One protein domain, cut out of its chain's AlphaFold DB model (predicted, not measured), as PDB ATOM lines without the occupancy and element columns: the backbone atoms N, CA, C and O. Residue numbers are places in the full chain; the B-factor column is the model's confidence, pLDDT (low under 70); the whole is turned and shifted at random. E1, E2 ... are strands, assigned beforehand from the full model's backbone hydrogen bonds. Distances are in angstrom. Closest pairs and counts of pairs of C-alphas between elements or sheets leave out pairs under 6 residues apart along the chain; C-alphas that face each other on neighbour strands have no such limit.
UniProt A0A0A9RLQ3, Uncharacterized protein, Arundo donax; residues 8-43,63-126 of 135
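AT A GLANCE: This is residues 8 to 43 and 63 to 126 of the 135 residues of an uncharacterized protein of Arundo donax (UniProt A0A0A9RLQ3). Two small sheets of strands lie partly face to face with their strands crossed, a sandwich from which two thin arms reach out: the two-stranded ribbon E4 and E5, and the far part of the hairpin E9 and E10 with residues 105 to 116. One sheet has the order E1, E2, E8, E7 and is mixed; the other is branched, with E3, E6 and E9 beside E10. The printed part has 100 residues, with no named helix and ten named strands, E1 to E10 in order along the chain; the class is all strand. It is loose, with a radius of gyration of the C-alphas of 17.7 A, and only just elongated, spanning 58 by 38 by 29 A.

HOW THE PARTS SIT: E1, residues 8 to 11, and E2, residues 18 to 22, form an antiparallel hairpin, with N 10 and O 19 within hydrogen-bond range at 2.9 A. E2 is the parallel neighbour of E8, residues 93 to 97, with N 96 and O 20 at 2.8 A. E8 forms a hairpin with the edge strand E7, residues 86 to 90, with N 88 and O 95 at 2.8 A. In the strongly twisted branched sheet, E3, residues 29 to 32, is parallel to E10, residues 117 to 125, with N 30 and O 121 at 2.8 A. On the other side of E10 lie E6, residues 81 to 84, antiparallel with N 82 and O 124 at 2.8 A, and E9, residues 99 to 104, its hairpin partner with N 103 and O 118 at 2.8 A. E10 bends by 97 degrees at residue 120. The two sheets form a sandwich, face to face, 10.9 A centre to centre where they face each other, their strands at 67 degrees. The closest C-alphas of E8 and E10, those of Val 97 and Leu 121, are 6.7 A apart. E4, residues 36 to 41, is antiparallel to E5, residues 68 to 72, at 157 degrees, with N 38 and O 70 at 2.9 A. Both are apart from E1, E8 and E10, among others.

IN THESE COORDINATES: E1 begins at C-alpha 8, (212.132, 206.767, 190.462). E4 is 14.5 A long from first to last C-alpha, E5 13.3 A and E2 13.0 A. E10, the longest strand by residues, is 19.3 A and ends at C-alpha 125, (202.245, 208.015, 181.062).

THE WHOLE: The C-alphas farthest apart, those of Asp 65 and Asp 91, are 57.9 A apart. Residues 44 to 62 are not printed, and C-alphas 43 and 63 are 9.2 A apart across this cut. The link E9 to E10 is long. The mean pLDDT of the printed part is 85.4; residues 25, 26 and 65 are under 70.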
ATOM      1  N   PHE A   8     213.202 207.720 190.146       91.19
ATOM      2  CA  PHE A   8     212.132 206.767 190.462       91.19
ATOM      3  C   PHE A   8     212.439 205.381 189.900       91.19
ATOM      4  O   PHE A   8     213.288 205.217 189.027       91.19
ATOM      5  N   TYR A   9     211.748 204.363 190.406       92.44
ATOM      6  CA  TYR A   9     211.837 203.012 189.862       92.44
ATOM      7  C   TYR A   9     210.693 202.752 188.892       92.44
ATOM      8  O   TYR A   9     209.557 203.134 189.154       92.44
ATOM      9  N   ILE A  10     210.996 202.035 187.816       93.12
ATOM     10  CA  ILE A  10     209.987 201.362 187.001       93.12
ATOM     11  C   ILE A  10     210.155 199.860 187.147       93.12
ATOM     12  O   ILE A  10     211.267 199.357 187.356       93.12
ATOM     13  N   SER A  11     209.044 199.149 187.036       92.50
ATOM     14  CA  SER A  11     209.014 197.697 187.046       92.50
ATOM     15  C   SER A  11     208.181 197.182 185.891       92.50
ATOM     16  O   SER A  11     207.095 197.697 185.641       92.50
ATOM     17  N   ASP A  12     208.673 196.144 185.230       91.00
ATOM     18  CA  ASP A  12     207.851 195.361 184.321       91.00
ATOM     19  C   ASP A  12     207.091 194.296 185.119       91.00
ATOM     20  O   ASP A  12     207.701 193.450 185.776       91.00
ATOM     21  N   PHE A  13     205.758 194.347 185.066       83.56
ATOM     22  CA  PHE A  13     204.890 193.448 185.828       83.56
ATOM     23  C   PHE A  13     205.059 191.981 185.404       83.56
ATOM     24  O   PHE A  13     204.973 191.088 186.241       83.56
ATOM     25  N   GLN A  14     205.335 191.718 184.123       88.38
ATOM     26  CA  GLN A  14     205.431 190.348 183.613       88.38
ATOM     27  C   GLN A  14     206.748 189.666 183.999       88.38
ATOM     28  O   GLN A  14     206.742 188.510 184.416       88.38
ATOM     29  N   SER A  15     207.880 190.359 183.853       90.94
ATOM     30  CA  SER A  15     209.204 189.786 184.141       90.94
ATOM     31  C   SER A  15     209.698 190.028 185.568       90.94
ATOM     32  O   SER A  15     210.670 189.399 185.988       90.94
ATOM     33  N   GLY A  16     209.090 190.964 186.304       89.56
ATOM     34  CA  GLY A  16     209.593 191.436 187.596       89.56
ATOM     35  C   GLY A  16     210.880 192.266 187.489       89.56
ATOM     36  O   GLY A  16     211.488 192.597 188.511       89.56
ATOM     37  N   LEU A  17     211.322 192.607 186.271       90.25
ATOM     38  CA  LEU A  17     212.493 193.447 186.048       90.25
ATOM     39  C   LEU A  17     212.264 194.824 186.670       90.25
ATOM     40  O   LEU A  17     211.229 195.446 186.445       90.25
ATOM     41  N   ARG A  18     213.261 195.328 187.402       92.81
ATOM     42  CA  ARG A  18     213.253 196.679 187.967       92.81
ATOM     43  C   ARG A  18     214.400 197.497 187.400       92.81
ATOM     44  O   ARG A  18     215.534 197.022 187.331       92.81
ATOM     45  N   ALA A  19     214.103 198.736 187.038       94.06
ATOM     46  CA  ALA A  19     215.082 199.697 186.559       94.06
ATOM     47  C   ALA A  19     214.974 200.997 187.356       94.06
ATOM     48  O   ALA A  19     213.874 201.475 187.630       94.06
ATOM     49  N   LEU A  20     216.118 201.574 187.716       93.75
ATOM     50  CA  LEU A  20     216.181 202.921 188.276       93.75
ATOM     51  C   LEU A  20     216.208 203.936 187.132       93.75
ATOM     52  O   LEU A  20     217.127 203.933 186.317       93.75
ATOM     53  N   VAL A  21     215.249 204.846 187.104       93.25
ATOM     54  CA  VAL A  21     215.242 205.993 186.202       93.25
ATOM     55  C   VAL A  21     215.897 207.167 186.918       93.25
ATOM     56  O   VAL A  21     215.421 207.613 187.961       93.25
ATOM     57  N   ARG A  22     217.012 207.653 186.366       90.88
ATOM     58  CA  ARG A  22     217.762 208.794 186.897       90.88
ATOM     59  C   ARG A  22     217.353 210.066 186.161       90.88
ATOM     60  O   ARG A  22     217.914 210.389 185.113       90.88
ATOM     61  N   ALA A  23     216.348 210.745 186.701       82.69
ATOM     62  CA  ALA A  23     215.744 211.945 186.130       82.69
ATOM     63  C   ALA A  23     216.002 213.217 186.966       82.69
ATOM     64  O   ALA A  23     215.558 214.286 186.564       82.69
ATOM     65  N   GLY A  24     216.692 213.106 188.109       70.06
ATOM     66  CA  GLY A  24     216.901 214.176 189.089       70.06
ATOM     67  C   GLY A  24     217.681 215.420 188.624       70.06
ATOM     68  O   GLY A  24     217.916 215.655 187.442       70.06
ATOM     69  N   SER A  25     218.070 216.252 189.603       62.72
ATOM     70  CA  SER A  25     218.529 217.645 189.423       62.72
ATOM     71  C   SER A  25     219.522 217.846 188.267       62.72
ATOM     72  O   SER A  25     220.654 217.366 188.307       62.72
ATOM     73  N   GLY A  26     219.081 218.589 187.245       68.19
ATOM     74  CA  GLY A  26     219.872 218.951 186.066       68.19
ATOM     75  C   GLY A  26     219.668 218.059 184.838       68.19
ATOM     76  O   GLY A  26     220.121 218.430 183.756       68.19
ATOM     77  N   ALA A  27     218.970 216.925 184.955       74.81
ATOM     78  CA  ALA A  27     218.627 216.109 183.795       74.81
ATOM     79  C   ALA A  27     217.532 216.785 182.953       74.81
ATOM     80  O   ALA A  27     216.527 217.274 183.473       74.81
ATOM     81  N   CYS A  28     217.710 216.799 181.632       82.31
ATOM     82  CA  CYS A  28     216.652 217.217 180.721       82.31
ATOM     83  C   CYS A  28     215.592 216.109 180.651       82.31
ATOM     84  O   CYS A  28     215.924 214.946 180.419       82.31
ATOM     85  N   VAL A  29     214.326 216.462 180.874       86.50
ATOM     86  CA  VAL A  29     213.195 215.533 180.803       86.50
ATOM     87  C   VAL A  29     212.161 216.082 179.830       86.50
ATOM     88  O   VAL A  29     211.734 217.237 179.939       86.50
ATOM     89  N   THR A  30     211.736 215.221 178.911       89.00
ATOM     90  CA  THR A  30     210.667 215.479 177.949       89.00
ATOM     91  C   THR A  30     209.430 214.665 178.349       89.00
ATOM     92  O   THR A  30     209.353 213.473 178.035       89.00
ATOM     93  N   PRO A  31     208.471 215.267 179.078       87.88
ATOM     94  CA  PRO A  31     207.256 214.578 179.492       87.88
ATOM     95  C   PRO A  31     206.178 214.600 178.397       87.88
ATOM     96  O   PRO A  31     205.899 215.634 177.794       87.88
ATOM     97  N   TYR A  32     205.528 213.456 178.220       88.69
ATOM     98  CA  TYR A  32     204.303 213.212 177.467       88.69
ATOM     99  C   TYR A  32     203.255 212.704 178.457       88.69
ATOM    100  O   TYR A  32     202.979 211.507 178.554       88.69
ATOM    101  N   VAL A  33     202.761 213.635 179.265       87.88
ATOM    102  CA  VAL A  33     201.756 213.396 180.298       87.88
ATOM    103  C   VAL A  33     200.587 214.312 179.993       87.88
ATOM    104  O   VAL A  33     200.799 215.502 179.744       87.88
ATOM    105  N   ASP A  34     199.379 213.765 180.001       87.75
ATOM    106  CA  ASP A  34     198.187 214.571 179.780       87.75
ATOM    107  C   ASP A  34     197.998 215.562 180.929       87.75
ATOM    108  O   ASP A  34     198.118 215.233 182.112       87.75
ATOM    109  N   GLU A  35     197.716 216.810 180.569       87.62
ATOM    110  CA  GLU A  35     197.477 217.869 181.537       87.62
ATOM    111  C   GLU A  35     195.996 217.920 181.915       87.62
ATOM    112  O   GLU A  35     195.115 218.055 181.061       87.62
ATOM    113  N   SER A  36     195.724 217.896 183.216       84.00
ATOM    114  CA  SER A  36     194.383 218.061 183.777       84.00
ATOM    115  C   SER A  36     194.204 219.470 184.341       84.00
ATOM    116  O   SER A  36     195.164 220.106 184.776       84.00
ATOM    117  N   ILE A  37     192.977 219.999 184.312       84.44
ATOM    118  CA  ILE A  37     192.671 221.276 184.967       84.44
ATOM    119  C   ILE A  37     192.629 221.022 186.469       84.44
ATOM    120  O   ILE A  37     191.767 220.285 186.938       84.44
ATOM    121  N   VAL A  38     193.538 221.650 187.208       81.94
ATOM    122  CA  VAL A  38     193.624 221.488 188.665       81.94
ATOM    123  C   VAL A  38     192.950 222.645 189.387       81.94
ATOM    124  O   VAL A  38     192.343 222.446 190.436       81.94
ATOM    125  N   ILE A  39     193.019 223.855 188.825       81.69
ATOM    126  CA  ILE A  39     192.406 225.045 189.421       81.69
ATOM    127  C   ILE A  39     191.802 225.909 188.315       81.69
ATOM    128  O   ILE A  39     192.483 226.250 187.344       81.69
ATOM    129  N   ASP A  40     190.536 226.284 188.486       83.88
ATOM    130  CA  ASP A  40     189.876 227.335 187.710       83.88
ATOM    131  C   ASP A  40     189.582 228.508 188.650       83.88
ATOM    132  O   ASP A  40     188.880 228.350 189.654       83.88
ATOM    133  N   VAL A  41     190.190 229.655 188.364       78.06
ATOM    134  CA  VAL A  41     190.132 230.850 189.199       78.06
ATOM    135  C   VAL A  41     189.297 231.902 188.502       78.06
ATOM    136  O   VAL A  41     189.588 232.301 187.372       78.06
ATOM    137  N   ASN A  42     188.288 232.382 189.209       81.25
ATOM    138  CA  ASN A  42     187.403 233.459 188.820       81.25
ATOM    139  C   ASN A  42     187.329 234.500 189.959       81.25
ATOM    140  O   ASN A  42     187.868 234.273 191.047       81.25
ATOM    141  N   PRO A  43     186.681 235.655 189.735       76.56
ATOM    142  CA  PRO A  43     186.543 236.676 190.773       76.56
ATOM    143  C   PRO A  43     185.864 236.175 192.060       76.56
ATOM    144  O   PRO A  43     186.170 236.683 193.134       76.56
ATOM    145  N   SER A  63     196.956 238.400 190.320       74.62
ATOM    146  CA  SER A  63     195.673 237.738 190.552       74.62
ATOM    147  C   SER A  63     194.459 238.609 190.183       74.62
ATOM    148  O   SER A  63     193.328 238.186 190.386       74.62
ATOM    149  N   ASP A  64     194.649 239.835 189.684       74.69
ATOM    150  CA  ASP A  64     193.589 240.829 189.411       74.69
ATOM    151  C   ASP A  64     192.578 240.349 188.368       74.69
ATOM    152  O   ASP A  64     193.034 239.832 187.356       74.69
ATOM    153  N   ASP A  65     191.269 240.539 188.627       68.62
ATOM    154  CA  ASP A  65     190.032 240.384 187.811       68.62
ATOM    155  C   ASP A  65     190.069 239.535 186.519       68.62
ATOM    156  O   ASP A  65     189.308 239.746 185.573       68.62
ATOM    157  N   ARG A  66     190.952 238.546 186.463       71.94
ATOM    158  CA  ARG A  66     191.213 237.693 185.311       71.94
ATOM    159  C   ARG A  66     190.770 236.287 185.647       71.94
ATOM    160  O   ARG A  66     191.052 235.772 186.726       71.94
ATOM    161  N   ILE A  67     190.144 235.653 184.666       79.06
ATOM    162  CA  ILE A  67     189.920 234.215 184.694       79.06
ATOM    163  C   ILE A  67     191.275 233.547 184.442       79.06
ATOM    164  O   ILE A  67     191.910 233.796 183.413       79.06
ATOM    165  N   MET A  68     191.736 232.732 185.388       82.75
ATOM    166  CA  MET A  68     192.984 231.978 185.276       82.75
ATOM    167  C   MET A  68     192.707 230.487 185.382       82.75
ATOM    168  O   MET A  68     191.873 230.050 186.164       82.75
ATOM    169  N   ARG A  69     193.462 229.689 184.629       84.62
ATOM    170  CA  ARG A  69     193.357 228.233 184.659       84.62
ATOM    171  C   ARG A  69     194.729 227.617 184.849       84.62
ATOM    172  O   ARG A  69     195.605 227.796 184.004       84.62
ATOM    173  N   LEU A  70     194.892 226.875 185.939       84.19
ATOM    174  CA  LEU A  70     196.073 226.060 186.177       84.19
ATOM    175  C   LEU A  70     195.826 224.659 185.624       84.19
ATOM    176  O   LEU A  70     194.864 223.985 186.004       84.19
ATOM    177  N   LYS A  71     196.716 224.233 184.732       87.62
ATOM    178  CA  LYS A  71     196.783 222.859 184.252       87.62
ATOM    179  C   LYS A  71     198.041 222.196 184.788       87.62
ATOM    180  O   LYS A  71     199.105 222.813 184.778       87.62
ATOM    181  N   GLU A  72     197.907 220.958 185.234       86.19
ATOM    182  CA  GLU A  72     199.012 220.145 185.729       86.19
ATOM    183  C   GLU A  72     198.896 218.735 185.154       86.19
ATOM    184  O   GLU A  72     197.823 218.120 185.171       86.19
ATOM    185  N   GLY A  73     200.011 218.232 184.634       88.44
ATOM    186  CA  GLY A  73     200.204 216.821 184.333       88.44
ATOM    187  C   GLY A  73     201.160 216.226 185.360       88.44
ATOM    188  O   GLY A  73     202.220 216.796 185.619       88.44
ATOM    189  N   TYR A  74     200.796 215.087 185.939       86.06
ATOM    190  CA  TYR A  74     201.626 214.360 186.897       86.06
ATOM    191  C   TYR A  74     201.565 212.858 186.614       86.06
ATOM    192  O   TYR A  74     200.623 212.353 186.009       86.06
ATOM    193  N   ILE A  75     202.576 212.140 187.090       86.50
ATOM    194  CA  ILE A  75     202.630 210.677 187.084       86.50
ATOM    195  C   ILE A  75     202.498 210.226 188.535       86.50
ATOM    196  O   ILE A  75     203.182 210.771 189.403       86.50
ATOM    197  N   ARG A  76     201.618 209.259 188.811       87.12
ATOM    198  CA  ARG A  76     201.439 208.700 190.156       87.12
ATOM    199  C   ARG A  76     202.157 207.363 190.281       87.12
ATOM    200  O   ARG A  76     202.441 206.687 189.294       87.12
ATOM    201  N   GLU A  77     202.437 206.972 191.515       85.75
ATOM    202  CA  GLU A  77     202.817 205.591 191.798       85.75
ATOM    203  C   GLU A  77     201.705 204.642 191.324       85.75
ATOM    204  O   GLU A  77     200.520 204.948 191.456       85.75
ATOM    205  N   GLY A  78     202.092 203.519 190.720       85.06
ATOM    206  CA  GLY A  78     201.163 202.566 190.107       85.06
ATOM    207  C   GLY A  78     200.761 202.896 188.666       85.06
ATOM    208  O   GLY A  78     200.227 202.028 187.982       85.06
ATOM    209  N   SER A  79     201.059 204.098 188.157       86.81
ATOM    210  CA  SER A  79     200.819 204.419 186.747       86.81
ATOM    211  C   SER A  79     201.697 203.576 185.816       86.81
ATOM    212  O   SER A  79     202.886 203.367 186.069       86.81
ATOM    213  N   THR A  80     201.128 203.145 184.688       89.94
ATOM    214  CA  THR A  80     201.912 202.527 183.612       89.94
ATOM    215  C   THR A  80     202.646 203.613 182.839       89.94
ATOM    216  O   THR A  80     202.036 204.520 182.267       89.94
ATOM    217  N   VAL A  81     203.974 203.516 182.819       90.69
ATOM    218  CA  VAL A  81     204.840 204.490 182.157       90.69
ATOM    219  C   VAL A  81     205.734 203.826 181.122       90.69
ATOM    220  O   VAL A  81     206.229 202.719 181.313       90.69
ATOM    221  N   SER A  82     205.986 204.545 180.036       91.69
ATOM    222  CA  SER A  82     207.039 204.235 179.077       91.69
ATOM    223  C   SER A  82     208.179 205.228 179.251       91.69
ATOM    224  O   SER A  82     207.965 206.442 179.274       91.69
ATOM    225  N   VAL A  83     209.395 204.703 179.362       91.75
ATOM    226  CA  VAL A  83     210.602 205.497 179.591       91.75
ATOM    227  C   VAL A  83     211.594 205.234 178.471       91.75
ATOM    228  O   VAL A  83     211.931 204.083 178.198       91.75
ATOM    229  N   MET A  84     212.090 206.296 177.843       91.06
ATOM    230  CA  MET A  84     213.151 206.215 176.842       91.06
ATOM    231  C   MET A  84     214.350 207.059 177.281       91.06
ATOM    232  O   MET A  84     214.221 208.217 177.674       91.06
ATOM    233  N   GLY A  85     215.525 206.439 177.226       91.12
ATOM    234  CA  GLY A  85     216.804 207.008 177.631       91.12
ATOM    235  C   GLY A  85     217.935 206.012 177.390       91.12
ATOM    236  O   GLY A  85     217.734 204.958 176.782       91.12
ATOM    237  N   VAL A  86     219.130 206.329 177.878       91.25
ATOM    238  CA  VAL A  86     220.298 205.451 177.758       91.25
ATOM    239  C   VAL A  86     220.259 204.407 178.865       91.25
ATOM    240  O   VAL A  86     220.236 204.744 180.050       91.25
ATOM    241  N   VAL A  87     220.284 203.132 178.481       92.62
ATOM    242  CA  VAL A  87     220.362 202.023 179.433       92.62
ATOM    243  C   VAL A  87     221.811 201.831 179.871       92.62
ATOM    244  O   VAL A  87     222.698 201.591 179.056       92.62
ATOM    245  N   GLN A  88     222.042 201.908 181.175       91.94
ATOM    246  CA  GLN A  88     223.310 201.597 181.819       91.94
ATOM    247  C   GLN A  88     223.117 200.414 182.759       91.94
ATOM    248  O   GLN A  88     222.135 200.337 183.497       91.94
ATOM    249  N   ARG A  89     224.080 199.495 182.765       90.69
ATOM    250  CA  ARG A  89     224.111 198.387 183.716       90.69
ATOM    251  C   ARG A  89     225.339 198.534 184.596       90.69
ATOM    252  O   ARG A  89     226.457 198.387 184.112       90.69
ATOM    253  N   ASN A  90     225.108 198.792 185.879       84.62
ATOM    254  CA  ASN A  90     226.160 198.788 186.890       84.62
ATOM    255  C   ASN A  90     225.851 197.657 187.869       84.62
ATOM    256  O   ASN A  90     224.827 197.698 188.555       84.62
ATOM    257  N   ASP A  91     226.723 196.652 187.897       85.44
ATOM    258  CA  ASP A  91     226.547 195.415 188.659       85.44
ATOM    259  C   ASP A  91     225.202 194.728 188.323       85.44
ATOM    260  O   ASP A  91     224.960 194.315 187.180       85.44
ATOM    261  N   ASN A  92     224.300 194.659 189.307       83.31
ATOM    262  CA  ASN A  92     222.957 194.084 189.205       83.31
ATOM    263  C   ASN A  92     221.842 195.133 189.077       83.31
ATOM    264  O   ASN A  92     220.668 194.770 189.089       83.31
ATOM    265  N   MET A  93     222.174 196.422 188.953       86.69
ATOM    266  CA  MET A  93     221.181 197.484 188.814       86.69
ATOM    267  C   MET A  93     221.126 197.996 187.377       86.69
ATOM    268  O   MET A  93     222.096 198.560 186.864       86.69
ATOM    269  N   LEU A  94     219.960 197.835 186.750       93.69
ATOM    270  CA  LEU A  94     219.648 198.470 185.477       93.69
ATOM    271  C   LEU A  94     219.234 199.917 185.743       93.69
ATOM    272  O   LEU A  94     218.389 200.186 186.597       93.69
ATOM    273  N   ARG A  95     219.863 200.852 185.039       93.00
ATOM    274  CA  ARG A  95     219.581 202.281 185.140       93.00
ATOM    275  C   ARG A  95     219.218 202.831 183.776       93.00
ATOM    276  O   ARG A  95     219.833 202.455 182.784       93.00
ATOM    277  N   ILE A  96     218.264 203.745 183.742       93.38
ATOM    278  CA  ILE A  96     217.933 204.531 182.558       93.38
ATOM    279  C   ILE A  96     218.282 205.978 182.877       93.38
ATOM    280  O   ILE A  96     217.783 206.536 183.854       93.38
ATOM    281  N   VAL A  97     219.173 206.568 182.088       91.62
ATOM    282  CA  VAL A  97     219.656 207.944 182.272       91.62
ATOM    283  C   VAL A  97     219.316 208.797 181.052       91.62
ATOM    284  O   VAL A  97     219.085 208.272 179.962       91.62
ATOM    285  N   ALA A  98     219.284 210.118 181.234       90.12
ATOM    286  CA  ALA A  98     219.056 211.056 180.140       90.12
ATOM    287  C   ALA A  98     220.133 210.910 179.052       90.12
ATOM    288  O   ALA A  98     221.319 210.761 179.360       90.12
ATOM    289  N   SER A  99     219.721 210.969 177.783       86.44
ATOM    290  CA  SER A  99     220.669 211.048 176.671       86.44
ATOM    291  C   SER A  99     221.397 212.392 176.696       86.44
ATOM    292  O   SER A  99     220.768 213.432 176.896       86.44
ATOM    293  N   ALA A 100     222.716 212.374 176.491       83.44
ATOM    294  CA  ALA A 100     223.512 213.597 176.378       83.44
ATOM    295  C   ALA A 100     223.262 214.320 175.044       83.44
ATOM    296  O   ALA A 100     223.347 215.543 174.980       83.44
ATOM    297  N   GLU A 101     222.936 213.559 173.996       84.75
ATOM    298  CA  GLU A 101     222.627 214.078 172.667       84.75
ATOM    299  C   GLU A 101     221.125 213.937 172.361       84.75
ATOM    300  O   GLU A 101     220.520 212.924 172.744       84.75
ATOM    301  N   PRO A 102     220.516 214.914 171.665       83.19
ATOM    302  CA  PRO A 102     219.122 214.837 171.242       83.19
ATOM    303  C   PRO A 102     218.856 213.632 170.338       83.19
ATOM    304  O   PRO A 102     219.594 213.371 169.385       83.19
ATOM    305  N   ILE A 103     217.750 212.931 170.578       80.62
ATOM    306  CA  ILE A 103     217.301 211.818 169.740       80.62
ATOM    307  C   ILE A 103     216.349 212.370 168.680       80.62
ATOM    308  O   ILE A 103     215.291 212.908 169.000       80.62
ATOM    309  N   SER A 104     216.700 212.239 167.400       82.62
ATOM    310  CA  SER A 104     215.812 212.634 166.302       82.62
ATOM    311  C   SER A 104     214.747 211.567 166.047       82.62
ATOM    312  O   SER A 104     215.070 210.393 165.873       82.62
ATOM    313  N   THR A 105     213.480 211.973 165.944       80.25
ATOM    314  CA  THR A 105     212.373 211.079 165.553       80.25
ATOM    315  C   THR A 105     212.371 210.725 164.059       80.25
ATOM    316  O   THR A 105     211.542 209.928 163.612       80.25
ATOM    317  N   GLY A 106     213.306 211.285 163.279       81.69
ATOM    318  CA  GLY A 106     213.381 211.110 161.830       81.69
ATOM    319  C   GLY A 106     212.230 211.798 161.087       81.69
ATOM    320  O   GLY A 106     211.316 212.357 161.686       81.69
ATOM    321  N   CYS A 107     212.270 211.788 159.754       78.94
ATOM    322  CA  CYS A 107     211.202 212.369 158.941       78.94
ATOM    323  C   CYS A 107     210.275 211.277 158.394       78.94
ATOM    324  O   CYS A 107     210.729 210.374 157.692       78.94
ATOM    325  N   GLN A 108     208.972 211.372 158.678       81.62
ATOM    326  CA  GLN A 108     207.955 210.474 158.115       81.62
ATOM    327  C   GLN A 108     207.112 211.230 157.081       81.62
ATOM    328  O   GLN A 108     205.962 211.588 157.335       81.62
ATOM    329  N   TRP A 109     207.687 211.447 155.892       73.38
ATOM    330  CA  TRP A 109     207.054 212.165 154.774       73.38
ATOM    331  C   TRP A 109     205.683 211.600 154.390       73.38
ATOM    332  O   TRP A 109     204.752 212.361 154.159       73.38
ATOM    333  N   ALA A 110     205.526 210.272 154.406       85.38
ATOM    334  CA  ALA A 110     204.254 209.611 154.103       85.38
ATOM    335  C   ALA A 110     203.122 209.955 155.093       85.38
ATOM    336  O   ALA A 110     201.954 209.787 154.764       85.38
ATOM    337  N   LYS A 111     203.460 210.427 156.301       83.81
ATOM    338  CA  LYS A 111     202.502 210.866 157.328       83.81
ATOM    339  C   LYS A 111     202.508 212.383 157.535       83.81
ATOM    340  O   LYS A 111     201.869 212.861 158.465       83.81
ATOM    341  N   CYS A 112     203.251 213.128 156.711       81.25
ATOM    342  CA  CYS A 112     203.470 214.568 156.861       81.25
ATOM    343  C   CYS A 112     204.019 214.974 158.246       81.25
ATOM    344  O   CYS A 112     203.745 216.072 158.723       81.25
ATOM    345  N   ILE A 113     204.797 214.099 158.898       80.12
ATOM    346  CA  ILE A 113     205.402 214.385 160.206       80.12
ATOM    347  C   ILE A 113     206.832 214.877 159.987       80.12
ATOM    348  O   ILE A 113     207.696 214.140 159.494       80.12
ATOM    349  N   LEU A 114     207.071 216.133 160.362       80.19
ATOM    350  CA  LEU A 114     208.400 216.733 160.367       80.19
ATOM    351  C   LEU A 114     209.257 216.137 161.498       80.19
ATOM    352  O   LEU A 114     208.723 215.826 162.566       80.19
ATOM    353  N   PRO A 115     210.576 215.986 161.286       80.62
ATOM    354  CA  PRO A 115     211.476 215.513 162.328       80.62
ATOM    355  C   PRO A 115     211.440 216.442 163.540       80.62
ATOM    356  O   PRO A 115     211.491 217.663 163.407       80.62
ATOM    357  N   THR A 116     211.355 215.842 164.725       83.12
ATOM    358  CA  THR A 116     211.429 216.518 166.024       83.12
ATOM    359  C   THR A 116     212.590 215.919 166.810       83.12
ATOM    360  O   THR A 116     212.860 214.721 166.713       83.12
ATOM    361  N   SER A 117     213.299 216.747 167.571       82.88
ATOM    362  CA  SER A 117     214.325 216.297 168.509       82.88
ATOM    363  C   SER A 117     213.720 216.073 169.891       82.88
ATOM    364  O   SER A 117     212.968 216.908 170.393       82.88
ATOM    365  N   LEU A 118     214.052 214.939 170.497       84.12
ATOM    366  CA  LEU A 118     213.731 214.614 171.879       84.12
ATOM    367  C   LEU A 118     214.990 214.780 172.718       84.12
ATOM    368  O   LEU A 118     215.989 214.100 172.480       84.12
ATOM    369  N   ASP A 119     214.925 215.665 173.704       84.62
ATOM    370  CA  ASP A 119     216.052 215.934 174.585       84.62
ATOM    371  C   ASP A 119     215.949 215.116 175.874       84.62
ATOM    372  O   ASP A 119     214.881 214.994 176.489       84.62
ATOM    373  N   GLY A 120     217.095 214.578 176.292       88.12
ATOM    374  CA  GLY A 120     217.276 213.943 177.587       88.12
ATOM    375  C   GLY A 120     216.495 212.642 177.772       88.12
ATOM    376  O   GLY A 120     216.752 211.656 177.081       88.12
ATOM    377  N   LEU A 121     215.633 212.606 178.790       90.62
ATOM    378  CA  LEU A 121     214.864 211.436 179.206       90.62
ATOM    379  C   LEU A 121     213.394 211.636 178.835       90.62
ATOM    380  O   LEU A 121     212.768 212.612 179.249       90.62
ATOM    381  N   VAL A 122     212.837 210.724 178.049       90.44
ATOM    382  CA  VAL A 122     211.455 210.825 177.576       90.44
ATOM    383  C   VAL A 122     210.561 209.985 178.473       90.44
ATOM    384  O   VAL A 122     210.802 208.791 178.651       90.44
ATOM    385  N   LEU A 123     209.528 210.617 179.025       90.62
ATOM    386  CA  LEU A 123     208.564 209.985 179.921       90.62
ATOM    387  C   LEU A 123     207.178 210.072 179.320       90.62
ATOM    388  O   LEU A 123     206.696 211.170 179.076       90.62
ATOM    389  N   ARG A 124     206.521 208.936 179.125       91.31
ATOM    390  CA  ARG A 124     205.118 208.873 178.723       91.31
ATOM    391  C   ARG A 124     204.329 208.132 179.787       91.31
ATOM    392  O   ARG A 124     204.746 207.056 180.201       91.31
ATOM    393  N   CYS A 125     203.202 208.694 180.197       88.88
ATOM    394  CA  CYS A 125     202.245 208.015 181.062       88.88
ATOM    395  C   CYS A 125     201.046 207.602 180.215       88.88
ATOM    396  O   CYS A 125     200.481 208.451 179.528       88.88
ATOM    397  N   ASP A 126     200.663 206.328 180.256       82.06
ATOM    398  CA  ASP A 126     199.392 205.922 179.665       82.06
ATOM    399  C   ASP A 126     198.283 206.206 180.685       82.06
ATOM    400  O   ASP A 126     198.325 205.748 181.826       82.06
TER     401      ASP A 126